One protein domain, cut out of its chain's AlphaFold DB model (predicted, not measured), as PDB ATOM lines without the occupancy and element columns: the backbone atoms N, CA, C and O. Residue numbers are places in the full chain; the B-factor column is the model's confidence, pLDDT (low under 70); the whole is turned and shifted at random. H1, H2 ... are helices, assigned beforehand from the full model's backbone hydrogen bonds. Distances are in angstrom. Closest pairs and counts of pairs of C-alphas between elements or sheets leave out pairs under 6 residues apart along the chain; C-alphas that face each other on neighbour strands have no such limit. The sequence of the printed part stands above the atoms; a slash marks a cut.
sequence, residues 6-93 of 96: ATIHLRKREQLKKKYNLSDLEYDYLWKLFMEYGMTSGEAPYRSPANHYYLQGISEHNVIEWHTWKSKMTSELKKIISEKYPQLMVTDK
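Overview. This is residues 6 to 93 of the 96 residues of an uncharacterized protein of Elizabethkingia miricola (UniProt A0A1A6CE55). Helices H2 and H3 form a hairpin, and H5 runs along the same axis, so that the centres of the three make a loose triangle; H1 lies across one end, near the start of H2 and the end of H3. The short helix H4 sits beside H3, and after H5 the last residues fold back until 91 to 92 pair with 64 to 65. The printed part has 88 residues with five named helices, in the order H1, H2, H3, H4, H5, and no named strand; its class is all helix. It is compact, with a radius of gyration of the C-alphas of 12.3 A, and rounded, spanning 35 by 24 by 22 A.

Along the chain. Start with the longest helix, H2, residues 24 to 38: find C-alpha 24 at (39.605, 4.440, 30.599), from which the helix runs 19.6 A to C-alpha 38 at (45.131, 21.996, 37.286). H3, residues 49 to 59, measures 15.1 A from first to last C-alpha. H1, residues 6 to 19, begins with C-alpha 6 at (56.020, 1.787, 37.104) and is 19.9 A long. H5, residues 75 to 84, runs 14.2 A to C-alpha 84 at (30.047, 13.931, 35.910). H4 has just residues 66 to 69, 5.4 A.

Arrangement. Look first at the helical hairpin of H2 and H3: they touch, run opposite ways at a shallow tilt of 22 degrees, and their closest C-alphas, those of Gly 38 and His 52, are 3.7 A apart. H5 is close to H2 but not clearly touching, with Tyr 37 and Leu 77 the closest C-alphas at 7.1 A; the two run opposite ways at a shallow tilt of 6 degrees. H5 is likewise close to H3 but not clearly touching, with the C-alphas of Asn 51 and Leu 77 closest at 7.2 A; these run the same way at a shallow tilt of 27 degrees. H4 touches H3, the closest C-alphas being those of Ala 50 and Trp 69 at 5.3 A. H1 is close to H2 but not clearly touching, about perpendicular at 77 degrees, with the C-alphas of Lys 17 and Tyr 27 closest at 7.4 A. H1 and H3 are near each other, while H1 is apart from H4 and H5. Residues 64 to 65 and 91 to 92 pair antiparallel. In H1, H2, H3 and H5 every O i to N i+4 pair is within hydrogen-bond range; H4 is too short for such a pair.

Size, cuts and confidence. The two C-alphas farthest apart are those of Thr 7 and Pro 45, 36.6 A. The printed part runs from residue 6 to 93 and has no cut. No link is long: H1 to H2 and H4 to H5 are tight, H2 to H3 and H3 to H4 short. The mean pLDDT of the printed part is 93.6; look to residues 42 to 43, between H2 and H3, for the two under 70.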
ATOM      1  N   ALA A   6      56.983   1.631  38.194       88.00
ATOM      2  CA  ALA A   6      56.020   1.787  37.104       88.00
ATOM      3  C   ALA A   6      54.897   0.741  37.188       88.00
ATOM      4  O   ALA A   6      53.723   1.079  37.066       88.00
ATOM      5  N   THR A   7      55.247  -0.514  37.482       91.94
ATOM      6  CA  THR A   7      54.271  -1.599  37.658       91.94
ATOM      7  C   THR A   7      53.355  -1.342  38.858       91.94
ATOM      8  O   THR A   7      52.139  -1.485  38.741       91.94
ATOM      9  N   ILE A   8      53.910  -0.882  39.987       90.56
ATOM     10  CA  ILE A   8      53.125  -0.523  41.180       90.56
ATOM     11  C   ILE A   8      52.143   0.610  40.864       90.56
ATOM     12  O   ILE A   8      50.977   0.536  41.252       90.56
ATOM     13  N   HIS A   9      52.600   1.645  40.154       88.25
ATOM     14  CA  HIS A   9      51.762   2.782  39.782       88.25
ATOM     15  C   HIS A   9      50.604   2.361  38.863       88.25
ATOM     16  O   HIS A   9      49.455   2.692  39.146       88.25
ATOM     17  N   LEU A  10      50.877   1.557  37.828       91.69
ATOM     18  CA  LEU A  10      49.842   1.023  36.934       91.69
ATOM     19  C   LEU A  10      48.807   0.184  37.691       91.69
ATOM     20  O   LEU A  10      47.607   0.362  37.500       91.69
ATOM     21  N   ARG A  11      49.247  -0.686  38.608       94.69
ATOM     22  CA  ARG A  11      48.328  -1.482  39.432       94.69
ATOM     23  C   ARG A  11      47.429  -0.601  40.300       94.69
ATOM     24  O   ARG A  11      46.231  -0.863  40.383       94.69
ATOM     25  N   LYS A  12      47.989   0.428  40.945       94.44
ATOM     26  CA  LYS A  12      47.225   1.371  41.779       94.44
ATOM     27  C   LYS A  12      46.206   2.164  40.951       94.44
ATOM     28  O   LYS A  12      45.068   2.298  41.394       94.44
ATOM     29  N   ARG A  13      46.564   2.583  39.731       94.44
ATOM     30  CA  ARG A  13      45.637   3.219  38.778       94.44
ATOM     31  C   ARG A  13      44.451   2.313  38.458       94.44
ATOM     32  O   ARG A  13      43.305   2.743  38.573       94.44
ATOM     33  N   GLU A  14      44.702   1.052  38.118       96.00
ATOM     34  CA  GLU A  14      43.623   0.101  37.821       96.00
ATOM     35  C   GLU A  14      42.744  -0.189  39.047       96.00
ATOM     36  O   GLU A  14      41.521  -0.298  38.934       96.00
ATOM     37  N   GLN A  15      43.336  -0.247  40.244       96.69
ATOM     38  CA  GLN A  15      42.586  -0.378  41.497       96.69
ATOM     39  C   GLN A  15      41.695   0.839  41.769       96.69
ATOM     40  O   GLN A  15      40.538   0.656  42.147       96.69
ATOM     41  N   LEU A  16      42.197   2.058  41.551       96.62
ATOM     42  CA  LEU A  16      41.422   3.289  41.703       96.62
ATOM     43  C   LEU A  16      40.254   3.319  40.713       96.62
ATOM     44  O   LEU A  16      39.110   3.505  41.129       96.62
ATOM     45  N   LYS A  17      40.525   3.067  39.425       96.75
ATOM     46  CA  LYS A  17      39.491   3.002  38.385       96.75
ATOM     47  C   LYS A  17      38.391   2.016  38.756       96.75
ATOM     48  O   LYS A  17      37.217   2.364  38.707       96.75
ATOM     49  N   LYS A  18      38.760   0.811  39.195       97.31
ATOM     50  CA  LYS A  18      37.791  -0.202  39.627       97.31
ATOM     51  C   LYS A  18      36.997   0.242  40.858       97.31
ATOM     52  O   LYS A  18      35.783   0.068  40.883       97.31
ATOM     53  N   LYS A  19      37.660   0.814  41.871       97.56
ATOM     54  CA  LYS A  19      37.025   1.262  43.124       97.56
ATOM     55  C   LYS A  19      35.993   2.366  42.887       97.56
ATOM     56  O   LYS A  19      34.948   2.358  43.527       97.56
ATOM     57  N   TYR A  20      36.279   3.271  41.955       96.94
ATOM     58  CA  TYR A  20      35.437   4.425  41.631       96.94
ATOM     59  C   TYR A  20      34.678   4.287  40.310       96.94
ATOM     60  O   TYR A  20      34.177   5.280  39.789       96.94
ATOM     61  N   ASN A  21      34.578   3.064  39.781       97.00
ATOM     62  CA  ASN A  21      33.853   2.753  38.551       97.00
ATOM     63  C   ASN A  21      34.173   3.729  37.398       97.00
ATOM     64  O   ASN A  21      33.270   4.283  36.780       97.00
ATOM     65  N   LEU A  22      35.463   3.978  37.160       96.75
ATOM     66  CA  LEU A  22      35.951   4.827  36.075       96.75
ATOM     67  C   LEU A  22      36.363   3.964  34.883       96.75
ATOM     68  O   LEU A  22      37.226   3.087  35.000       96.75
ATOM     69  N   SER A  23      35.796   4.259  33.721       96.81
ATOM     70  CA  SER A  23      36.307   3.779  32.438       96.81
ATOM     71  C   SER A  23      37.659   4.419  32.096       96.81
ATOM     72  O   SER A  23      38.054   5.439  32.665       96.81
ATOM     73  N   ASP A  24      38.373   3.840  31.128       95.75
ATOM     74  CA  ASP A  24      39.605   4.440  30.599       95.75
ATOM     75  C   ASP A  24      39.370   5.847  30.042       95.75
ATOM     76  O   ASP A  24      40.131   6.761  30.346       95.75
ATOM     77  N   LEU A  25      38.267   6.047  29.314       96.88
ATOM     78  CA  LEU A  25      37.915   7.346  28.740       96.88
ATOM     79  C   LEU A  25      37.646   8.406  29.811       96.88
ATOM     80  O   LEU A  25      38.031   9.563  29.649       96.88
ATOM     81  N   GLU A  26      36.989   8.028  30.907       96.50
ATOM     82  CA  GLU A  26      36.751   8.935  32.029       96.50
ATOM     83  C   GLU A  26      38.048   9.279  32.752       96.50
ATOM     84  O   GLU A  26      38.273  10.445  33.070       96.50
ATOM     85  N   TYR A  27      38.927   8.299  32.965       95.38
ATOM     86  CA  TYR A  27      40.231   8.547  33.573       95.38
ATOM     87  C   TYR A  27      41.101   9.463  32.698       95.38
ATOM     88  O   TYR A  27      41.699  10.419  33.193       95.38
ATOM     89  N   ASP A  28      41.116   9.240  31.384       95.50
ATOM     90  CA  ASP A  28      41.813  10.106  30.431       95.50
ATOM     91  C   ASP A  28      41.200  11.515  30.390       95.50
ATOM     92  O   ASP A  28      41.906  12.508  30.199       95.50
ATOM     93  N   TYR A  29      39.888  11.642  30.604       96.44
ATOM     94  CA  TYR A  29      39.249  12.948  30.737       96.44
ATOM     95  C   TYR A  29      39.647  13.662  32.035       96.44
ATOM     96  O   TYR A  29      39.895  14.865  31.995       96.44
ATOM     97  N   LEU A  30      39.800  12.955  33.160       96.31
ATOM     98  CA  LEU A  30      40.347  13.540  34.396       96.31
ATOM     99  C   LEU A  30      41.768  14.077  34.178       96.31
ATOM    100  O   LEU A  30      42.088  15.169  34.649       96.31
ATOM    101  N   TRP A  31      42.588  13.380  33.386       94.94
ATOM    102  CA  TRP A  31      43.899  13.890  32.970       94.94
ATOM    103  C   TRP A  31      43.790  15.162  32.118       94.94
ATOM    104  O   TRP A  31      44.521  16.126  32.339       94.94
ATOM    105  N   LYS A  32      42.836  15.231  31.183       95.06
ATOM    106  CA  LYS A  32      42.576  16.472  30.427       95.06
ATOM    107  C   LYS A  32      42.167  17.623  31.346       95.06
ATOM    108  O   LYS A  32      42.675  18.729  31.179       95.06
ATOM    109  N   LEU A  33      41.319  17.363  32.344       95.56
ATOM    110  CA  LEU A  33      40.963  18.370  33.346       95.56
ATOM    111  C   LEU A  33      42.194  18.842  34.123       95.56
ATOM    112  O   LEU A  33      42.294  20.030  34.418       95.56
ATOM    113  N   PHE A  34      43.143  17.954  34.435       94.81
ATOM    114  CA  PHE A  34      44.399  18.350  35.077       94.81
ATOM    115  C   PHE A  34      45.191  19.321  34.201       94.81
ATOM    116  O   PHE A  34      45.580  20.390  34.669       94.81
ATOM    117  N   MET A  35      45.339  19.011  32.913       91.88
ATOM    118  CA  MET A  35      46.046  19.877  31.967       91.88
ATOM    119  C   MET A  35      45.367  21.244  31.783       91.88
ATOM    120  O   MET A  35      46.046  22.260  31.626       91.88
ATOM    121  N   GLU A  36      44.036  21.292  31.816       92.19
ATOM    122  CA  GLU A  36      43.258  22.511  31.580       92.19
ATOM    123  C   GLU A  36      43.100  23.365  32.851       92.19
ATOM    124  O   GLU A  36      43.464  24.544  32.852       92.19
ATOM    125  N   TYR A  37      42.614  22.764  33.941       91.75
ATOM    126  CA  TYR A  37      42.233  23.437  35.192       91.75
ATOM    127  C   TYR A  37      43.286  23.324  36.299       91.75
ATOM    128  O   TYR A  37      43.283  24.142  37.223       91.75
ATOM    129  N   GLY A  38      44.136  22.297  36.255       88.31
ATOM    130  CA  GLY A  38      45.131  21.996  37.286       88.31
ATOM    131  C   GLY A  38      46.518  22.576  37.010       88.31
ATOM    132  O   GLY A  38      47.266  22.827  37.948       88.31
ATOM    133  N   MET A  39      46.886  22.837  35.756       86.88
ATOM    134  CA  MET A  39      48.179  23.450  35.435       86.88
ATOM    135  C   MET A  39      48.204  24.903  35.907       86.88
ATOM    136  O   MET A  39      47.539  25.749  35.329       86.88
ATOM    137  N   THR A  40      48.975  25.217  36.946       77.00
ATOM    138  CA  THR A  40      49.041  26.575  37.519       77.00
ATOM    139  C   THR A  40      49.994  27.509  36.772       77.00
ATOM    140  O   THR A  40      50.047  28.699  37.071       77.00
ATOM    141  N   SER A  41      50.743  27.000  35.789       70.88
ATOM    142  CA  SER A  41      51.564  27.812  34.893       70.88
ATOM    143  C   SER A  41      50.692  28.455  33.807       70.88
ATOM    144  O   SER A  41      50.163  27.757  32.936       70.88
ATOM    145  N   GLY A  42      50.560  29.781  33.840       64.06
ATOM    146  CA  GLY A  42      49.763  30.565  32.891       64.06
ATOM    147  C   GLY A  42      48.454  31.073  33.502       64.06
ATOM    148  O   GLY A  42      47.725  30.324  34.149       64.06
ATOM    149  N   GLU A  43      48.181  32.359  33.287       62.66
ATOM    150  CA  GLU A  43      47.178  33.194  33.969       62.66
ATOM    151  C   GLU A  43      45.718  32.920  33.549       62.66
ATOM    152  O   GLU A  43      44.984  33.838  33.191       62.66
ATOM    153  N   ALA A  44      45.256  31.665  33.559       80.62
ATOM    154  CA  ALA A  44      43.842  31.401  33.281       80.62
ATOM    155  C   ALA A  44      42.995  31.494  34.569       80.62
ATOM    156  O   ALA A  44      43.328  30.843  35.561       80.62
ATOM    157  N   PRO A  45      41.866  32.228  34.569       81.44
ATOM    158  CA  PRO A  45      41.056  32.473  35.770       81.44
ATOM    159  C   PRO A  45      40.382  31.212  36.334       81.44
ATOM    160  O   PRO A  45      40.023  31.167  37.507       81.44
ATOM    161  N   TYR A  46      40.230  30.167  35.518       86.06
ATOM    162  CA  TYR A  46      39.653  28.880  35.917       86.06
ATOM    163  C   TYR A  46      40.681  27.910  36.522       86.06
ATOM    164  O   TYR A  46      40.319  26.792  36.908       86.06
ATOM    165  N   ARG A  47      41.952  28.313  36.623       89.00
ATOM    166  CA  ARG A  47      43.027  27.524  37.235       89.00
ATOM    167  C   ARG A  47      43.224  27.929  38.687       89.00
ATOM    168  O   ARG A  47      43.134  29.099  39.042       89.00
ATOM    169  N   SER A  48      43.518  26.956  39.542       90.75
ATOM    170  CA  SER A  48      43.872  27.231  40.935       90.75
ATOM    171  C   SER A  48      44.797  26.154  41.502       90.75
ATOM    172  O   SER A  48      44.735  25.003  41.060       90.75
ATOM    173  N   PRO A  49      45.602  26.470  42.534       93.75
ATOM    174  CA  PRO A  49      46.359  25.453  43.259       93.75
ATOM    175  C   PRO A  49      45.473  24.336  43.827       93.75
ATOM    176  O   PRO A  49      45.875  23.182  43.869       93.75
ATOM    177  N   ALA A  50      44.236  24.640  44.231       95.50
ATOM    178  CA  ALA A  50      43.323  23.616  44.734       95.50
ATOM    179  C   ALA A  50      42.867  22.644  43.635       95.50
ATOM    180  O   ALA A  50      42.783  21.443  43.881       95.50
ATOM    181  N   ASN A  51      42.615  23.146  42.420       95.81
ATOM    182  CA  ASN A  51      42.338  22.301  41.257       95.81
ATOM    183  C   ASN A  51      43.538  21.401  40.949       95.81
ATOM    184  O   ASN A  51      43.353  20.209  40.715       95.81
ATOM    185  N   HIS A  52      44.748  21.975  40.990       95.62
ATOM    186  CA  HIS A  52      46.002  21.254  40.786       95.62
ATOM    187  C   HIS A  52      46.115  20.066  41.732       95.62
ATOM    188  O   HIS A  52      46.162  18.930  41.273       95.62
ATOM    189  N   TYR A  53      46.100  20.313  43.043       96.38
ATOM    190  CA  TYR A  53      46.326  19.260  44.028       96.38
ATOM    191  C   TYR A  53      45.226  18.200  44.022       96.38
ATOM    192  O   TYR A  53      45.523  17.015  44.157       96.38
ATOM    193  N   TYR A  54      43.968  18.596  43.814       97.62
ATOM    194  CA  TYR A  54      42.873  17.636  43.708       97.62
ATOM    195  C   TYR A  54      43.049  16.694  42.504       97.62
ATOM    196  O   TYR A  54      42.968  15.477  42.658       97.62
ATOM    197  N   LEU A  55      43.321  17.241  41.317       97.06
ATOM    198  CA  LEU A  55      43.455  16.456  40.086       97.06
ATOM    199  C   LEU A  55      44.774  15.669  40.038       97.06
ATOM    200  O   LEU A  55      44.769  14.514  39.619       97.06
ATOM    201  N   GLN A  56      45.872  16.236  40.542       95.50
ATOM    202  CA  GLN A  56      47.147  15.533  40.702       95.50
ATOM    203  C   GLN A  56      47.007  14.336  41.647       95.50
ATOM    204  O   GLN A  56      47.510  13.250  41.355       95.50
ATOM    205  N   GLY A  57      46.286  14.519  42.758       95.88
ATOM    206  CA  GLY A  57      45.977  13.446  43.696       95.88
ATOM    207  C   GLY A  57      45.414  12.226  42.971       95.88
ATOM    208  O   GLY A  57      45.924  11.118  43.129       95.88
ATOM    209  N   ILE A  58      44.429  12.450  42.102       95.94
ATOM    210  CA  ILE A  58      43.763  11.387  41.349       95.94
ATOM    211  C   ILE A  58      44.704  10.795  40.299       95.94
ATOM    212  O   ILE A  58      44.891   9.580  40.262       95.94
ATOM    213  N   SER A  59      45.291  11.644  39.453       92.06
ATOM    214  CA  SER A  59      45.995  11.210  38.246       92.06
ATOM    215  C   SER A  59      47.394  10.649  38.496       92.06
ATOM    216  O   SER A  59      47.816   9.749  37.769       92.06
ATOM    217  N   GLU A  60      48.110  11.150  39.503       91.06
ATOM    218  CA  GLU A  60      49.514  10.795  39.767       91.06
ATOM    219  C   GLU A  60      49.694  10.027  41.078       91.06
ATOM    220  O   GLU A  60      50.560   9.152  41.185       91.06
ATOM    221  N   HIS A  61      48.877  10.330  42.087       93.62
ATOM    222  CA  HIS A  61      49.039   9.767  43.428       93.62
ATOM    223  C   HIS A  61      48.010   8.687  43.770       93.62
ATOM    224  O   HIS A  61      48.175   8.008  44.779       93.62
ATOM    225  N   ASN A  62      47.018   8.451  42.905       94.56
ATOM    226  CA  ASN A  62      45.929   7.496  43.126       94.56
ATOM    227  C   ASN A  62      45.179   7.747  44.451       94.56
ATOM    228  O   ASN A  62      44.795   6.807  45.148       94.56
ATOM    229  N   VAL A  63      44.978   9.017  44.806       95.94
ATOM    230  CA  VAL A  63      44.225   9.460  45.986       95.94
ATOM    231  C   VAL A  63      43.128  10.438  45.590       95.94
ATOM    232  O   VAL A  63      43.232  11.151  44.597       95.94
ATOM    233  N   ILE A  64      42.074  10.512  46.394       97.50
ATOM    234  CA  ILE A  64      40.998  11.488  46.224       97.50
ATOM    235  C   ILE A  64      40.924  12.319  47.498       97.50
ATOM    236  O   ILE A  64      40.814  11.774  48.591       97.50
ATOM    237  N   GLU A  65      40.989  13.641  47.382       97.19
ATOM    238  CA  GLU A  65      40.994  14.551  48.536       97.19
ATOM    239  C   GLU A  65      39.946  15.662  48.388       97.19
ATOM    240  O   GLU A  65      40.223  16.847  48.591       97.19
ATOM    241  N   TRP A  66      38.714  15.297  48.025       97.75
ATOM    242  CA  TRP A  66      37.646  16.266  47.758       97.75
ATOM    243  C   TRP A  66      37.408  17.221  48.931       97.75
ATOM    244  O   TRP A  66      37.325  18.432  48.742       97.75
ATOM    245  N   HIS A  67      37.312  16.712  50.161       97.12
ATOM    246  CA  HIS A  67      37.001  17.551  51.321       97.12
ATOM    247  C   HIS A  67      38.131  18.509  51.699       97.12
ATOM    248  O   HIS A  67      37.840  19.586  52.217       97.12
ATOM    249  N   THR A  68      39.378  18.162  51.376       97.19
ATOM    250  CA  THR A  68      40.545  19.032  51.557       97.19
ATOM    251  C   THR A  68      40.494  20.228  50.609       97.19
ATOM    252  O   THR A  68      40.760  21.360  51.016       97.19
ATOM    253  N   TRP A  69      40.129  19.995  49.344       97.00
ATOM    254  CA  TRP A  69      40.312  20.986  48.282       97.00
ATOM    255  C   TRP A  69      39.033  21.728  47.872       97.00
ATOM    256  O   TRP A  69      39.122  22.884  47.453       97.00
ATOM    257  N   LYS A  70      37.837  21.145  48.052       96.25
ATOM    258  CA  LYS A  70      36.563  21.676  47.516       96.25
ATOM    259  C   LYS A  70      36.292  23.150  47.838       96.25
ATOM    260  O   LYS A  70      35.774  23.883  46.996       96.25
ATOM    261  N   SER A  71      36.633  23.624  49.036       95.81
ATOM    262  CA  SER A  71      36.360  25.015  49.428       95.81
ATOM    263  C   SER A  71      37.199  26.024  48.640       95.81
ATOM    264  O   SER A  71      36.754  27.150  48.445       95.81
ATOM    265  N   LYS A  72      38.367  25.604  48.142       94.94
ATOM    266  CA  LYS A  72      39.339  26.435  47.420       94.94
ATOM    267  C   LYS A  72      39.359  26.181  45.908       94.94
ATOM    268  O   LYS A  72      39.997  26.936  45.184       94.94
ATOM    269  N   MET A  73      38.686  25.130  45.432       94.81
ATOM    270  CA  MET A  73      38.539  24.840  44.002       94.81
ATOM    271  C   MET A  73      37.706  25.912  43.293       94.81
ATOM    272  O   MET A  73      36.825  26.535  43.901       94.81
ATOM    273  N   THR A  74      37.933  26.071  41.990       94.94
ATOM    274  CA  THR A  74      37.107  26.952  41.151       94.94
ATOM    275  C   THR A  74      35.687  26.400  41.009       94.94
ATOM    276  O   THR A  74      35.439  25.200  41.179       94.94
ATOM    277  N   SER A  75      34.721  27.284  40.757       95.06
ATOM    278  CA  SER A  75      33.310  26.925  40.550       95.06
ATOM    279  C   SER A  75      33.125  25.941  39.399       95.06
ATOM    280  O   SER A  75      32.353  24.993  39.511       95.06
ATOM    281  N   GLU A  76      33.872  26.150  38.325       95.00
ATOM    282  CA  GLU A  76      33.842  25.403  37.076       95.00
ATOM    283  C   GLU A  76      34.234  23.948  37.321       95.00
ATOM    284  O   GLU A  76      33.453  23.040  37.037       95.00
ATOM    285  N   LEU A  77      35.400  23.717  37.935       96.00
ATOM    286  CA  LEU A  77      35.857  22.359  38.214       96.00
ATOM    287  C   LEU A  77      34.951  21.670  39.237       96.00
ATOM    288  O   LEU A  77      34.607  20.504  39.052       96.00
ATOM    289  N   LYS A  78      34.506  22.381  40.283       96.75
ATOM    290  CA  LYS A  78      33.536  21.831  41.243       96.75
ATOM    291  C   LYS A  78      32.280  21.323  40.551       96.75
ATOM    292  O   LYS A  78      31.859  20.207  40.844       96.75
ATOM    293  N   LYS A  79      31.721  22.122  39.640       97.50
ATOM    294  CA  LYS A  79      30.521  21.770  38.881       97.50
ATOM    295  C   LYS A  79      30.753  20.522  38.027       97.50
ATOM    296  O   LYS A  79      29.980  19.574  38.133       97.50
ATOM    297  N   ILE A  80      31.854  20.481  37.269       97.31
ATOM    298  CA  ILE A  80      32.228  19.323  36.436       97.31
ATOM    299  C   ILE A  80      32.306  18.045  37.277       97.31
ATOM    300  O   ILE A  80      31.711  17.036  36.904       97.31
ATOM    301  N   ILE A  81      33.010  18.085  38.414       97.69
ATOM    302  CA  ILE A  81      33.136  16.922  39.299       97.69
ATOM    303  C   ILE A  81      31.775  16.528  39.873       97.69
ATOM    304  O   ILE A  81      31.437  15.353  39.842       97.69
ATOM    305  N   SER A  82      30.964  17.481  40.339       97.44
ATOM    306  CA  SER A  82      29.656  17.153  40.917       97.44
ATOM    307  C   SER A  82      28.662  16.565  39.918       97.44
ATOM    308  O   SER A  82      27.851  15.727  40.300       97.44
ATOM    309  N   GLU A  83      28.717  16.982  38.651       97.75
ATOM    310  CA  GLU A  83      27.775  16.535  37.621       97.75
ATOM    311  C   GLU A  83      28.220  15.233  36.948       97.75
ATOM    312  O   GLU A  83      27.391  14.366  36.687       97.75
ATOM    313  N   LYS A  84      29.520  15.084  36.660       97.44
ATOM    314  CA  LYS A  84      30.047  13.931  35.910       97.44
ATOM    315  C   LYS A  84      30.659  12.853  36.795       97.44
ATOM    316  O   LYS A  84      30.674  11.693  36.403       97.44
ATOM    317  N   TYR A  85      31.181  13.233  37.958       97.56
ATOM    318  CA  TYR A  85      31.983  12.362  38.813       97.56
ATOM    319  C   TYR A  85      31.594  12.453  40.300       97.56
ATOM    320  O   TYR A  85      32.478  12.628  41.150       97.56
ATOM    321  N   PRO A  86      30.300  12.331  40.663       97.62
ATOM    322  CA  PRO A  86      29.869  12.438  42.058       97.62
ATOM    323  C   PRO A  86      30.546  11.403  42.969       97.62
ATOM    324  O   PRO A  86      30.782  11.670  44.146       97.62
ATOM    325  N   GLN A  87      30.942  10.248  42.429       97.19
ATOM    326  CA  GLN A  87      31.685   9.220  43.158       97.19
ATOM    327  C   GLN A  87      33.098   9.651  43.579       97.19
ATOM    328  O   GLN A  87      33.664   9.054  44.490       97.19
ATOM    329  N   LEU A  88      33.664  10.695  42.962       97.81
ATOM    330  CA  LEU A  88      34.956  11.271  43.348       97.81
ATOM    331  C   LEU A  88      34.811  12.373  44.413       97.81
ATOM    332  O   LEU A  88      35.806  12.929  44.867       97.81
ATOM    333  N   MET A  89      33.598  12.683  44.878       97.94
ATOM    334  CA  MET A  89      33.358  13.683  45.929       97.94
ATOM    335  C   MET A  89      33.631  13.140  47.347       97.94
ATOM    336  O   MET A  89      32.855  13.373  48.276       97.94
ATOM    337  N   VAL A  90      34.743  12.426  47.529       97.62
ATOM    338  CA  VAL A  90      35.121  11.726  48.770       97.62
ATOM    339  C   VAL A  90      36.560  12.037  49.193       97.62
ATOM    340  O   VAL A  90      37.304  12.722  48.495       97.62
ATOM    341  N   THR A  91      36.978  11.560  50.368       97.06
ATOM    342  CA  THR A  91      38.397  11.538  50.755       97.06
ATOM    343  C   THR A  91      38.855  10.106  50.956       97.06
ATOM    344  O   THR A  91      38.332   9.401  51.814       97.06
ATOM    345  N   ASP A  92      39.823   9.687  50.152       96.38
ATOM    346  CA  ASP A  92      40.336   8.330  50.120       96.38
ATOM    347  C   ASP A  92      41.818   8.313  49.750       96.38
ATOM    348  O   ASP A  92      42.223   8.744  48.670       96.38
ATOM    349  N   LYS A  93      42.616   7.781  50.673       94.81
ATOM    350  CA  LYS A  93      44.065   7.610  50.540       94.81
ATOM    351  C   LYS A  93      44.475   6.144  50.643       94.81
ATOM    352  O   LYS A  93      45.645   5.852  50.861       94.81
TER     353      LYS A  93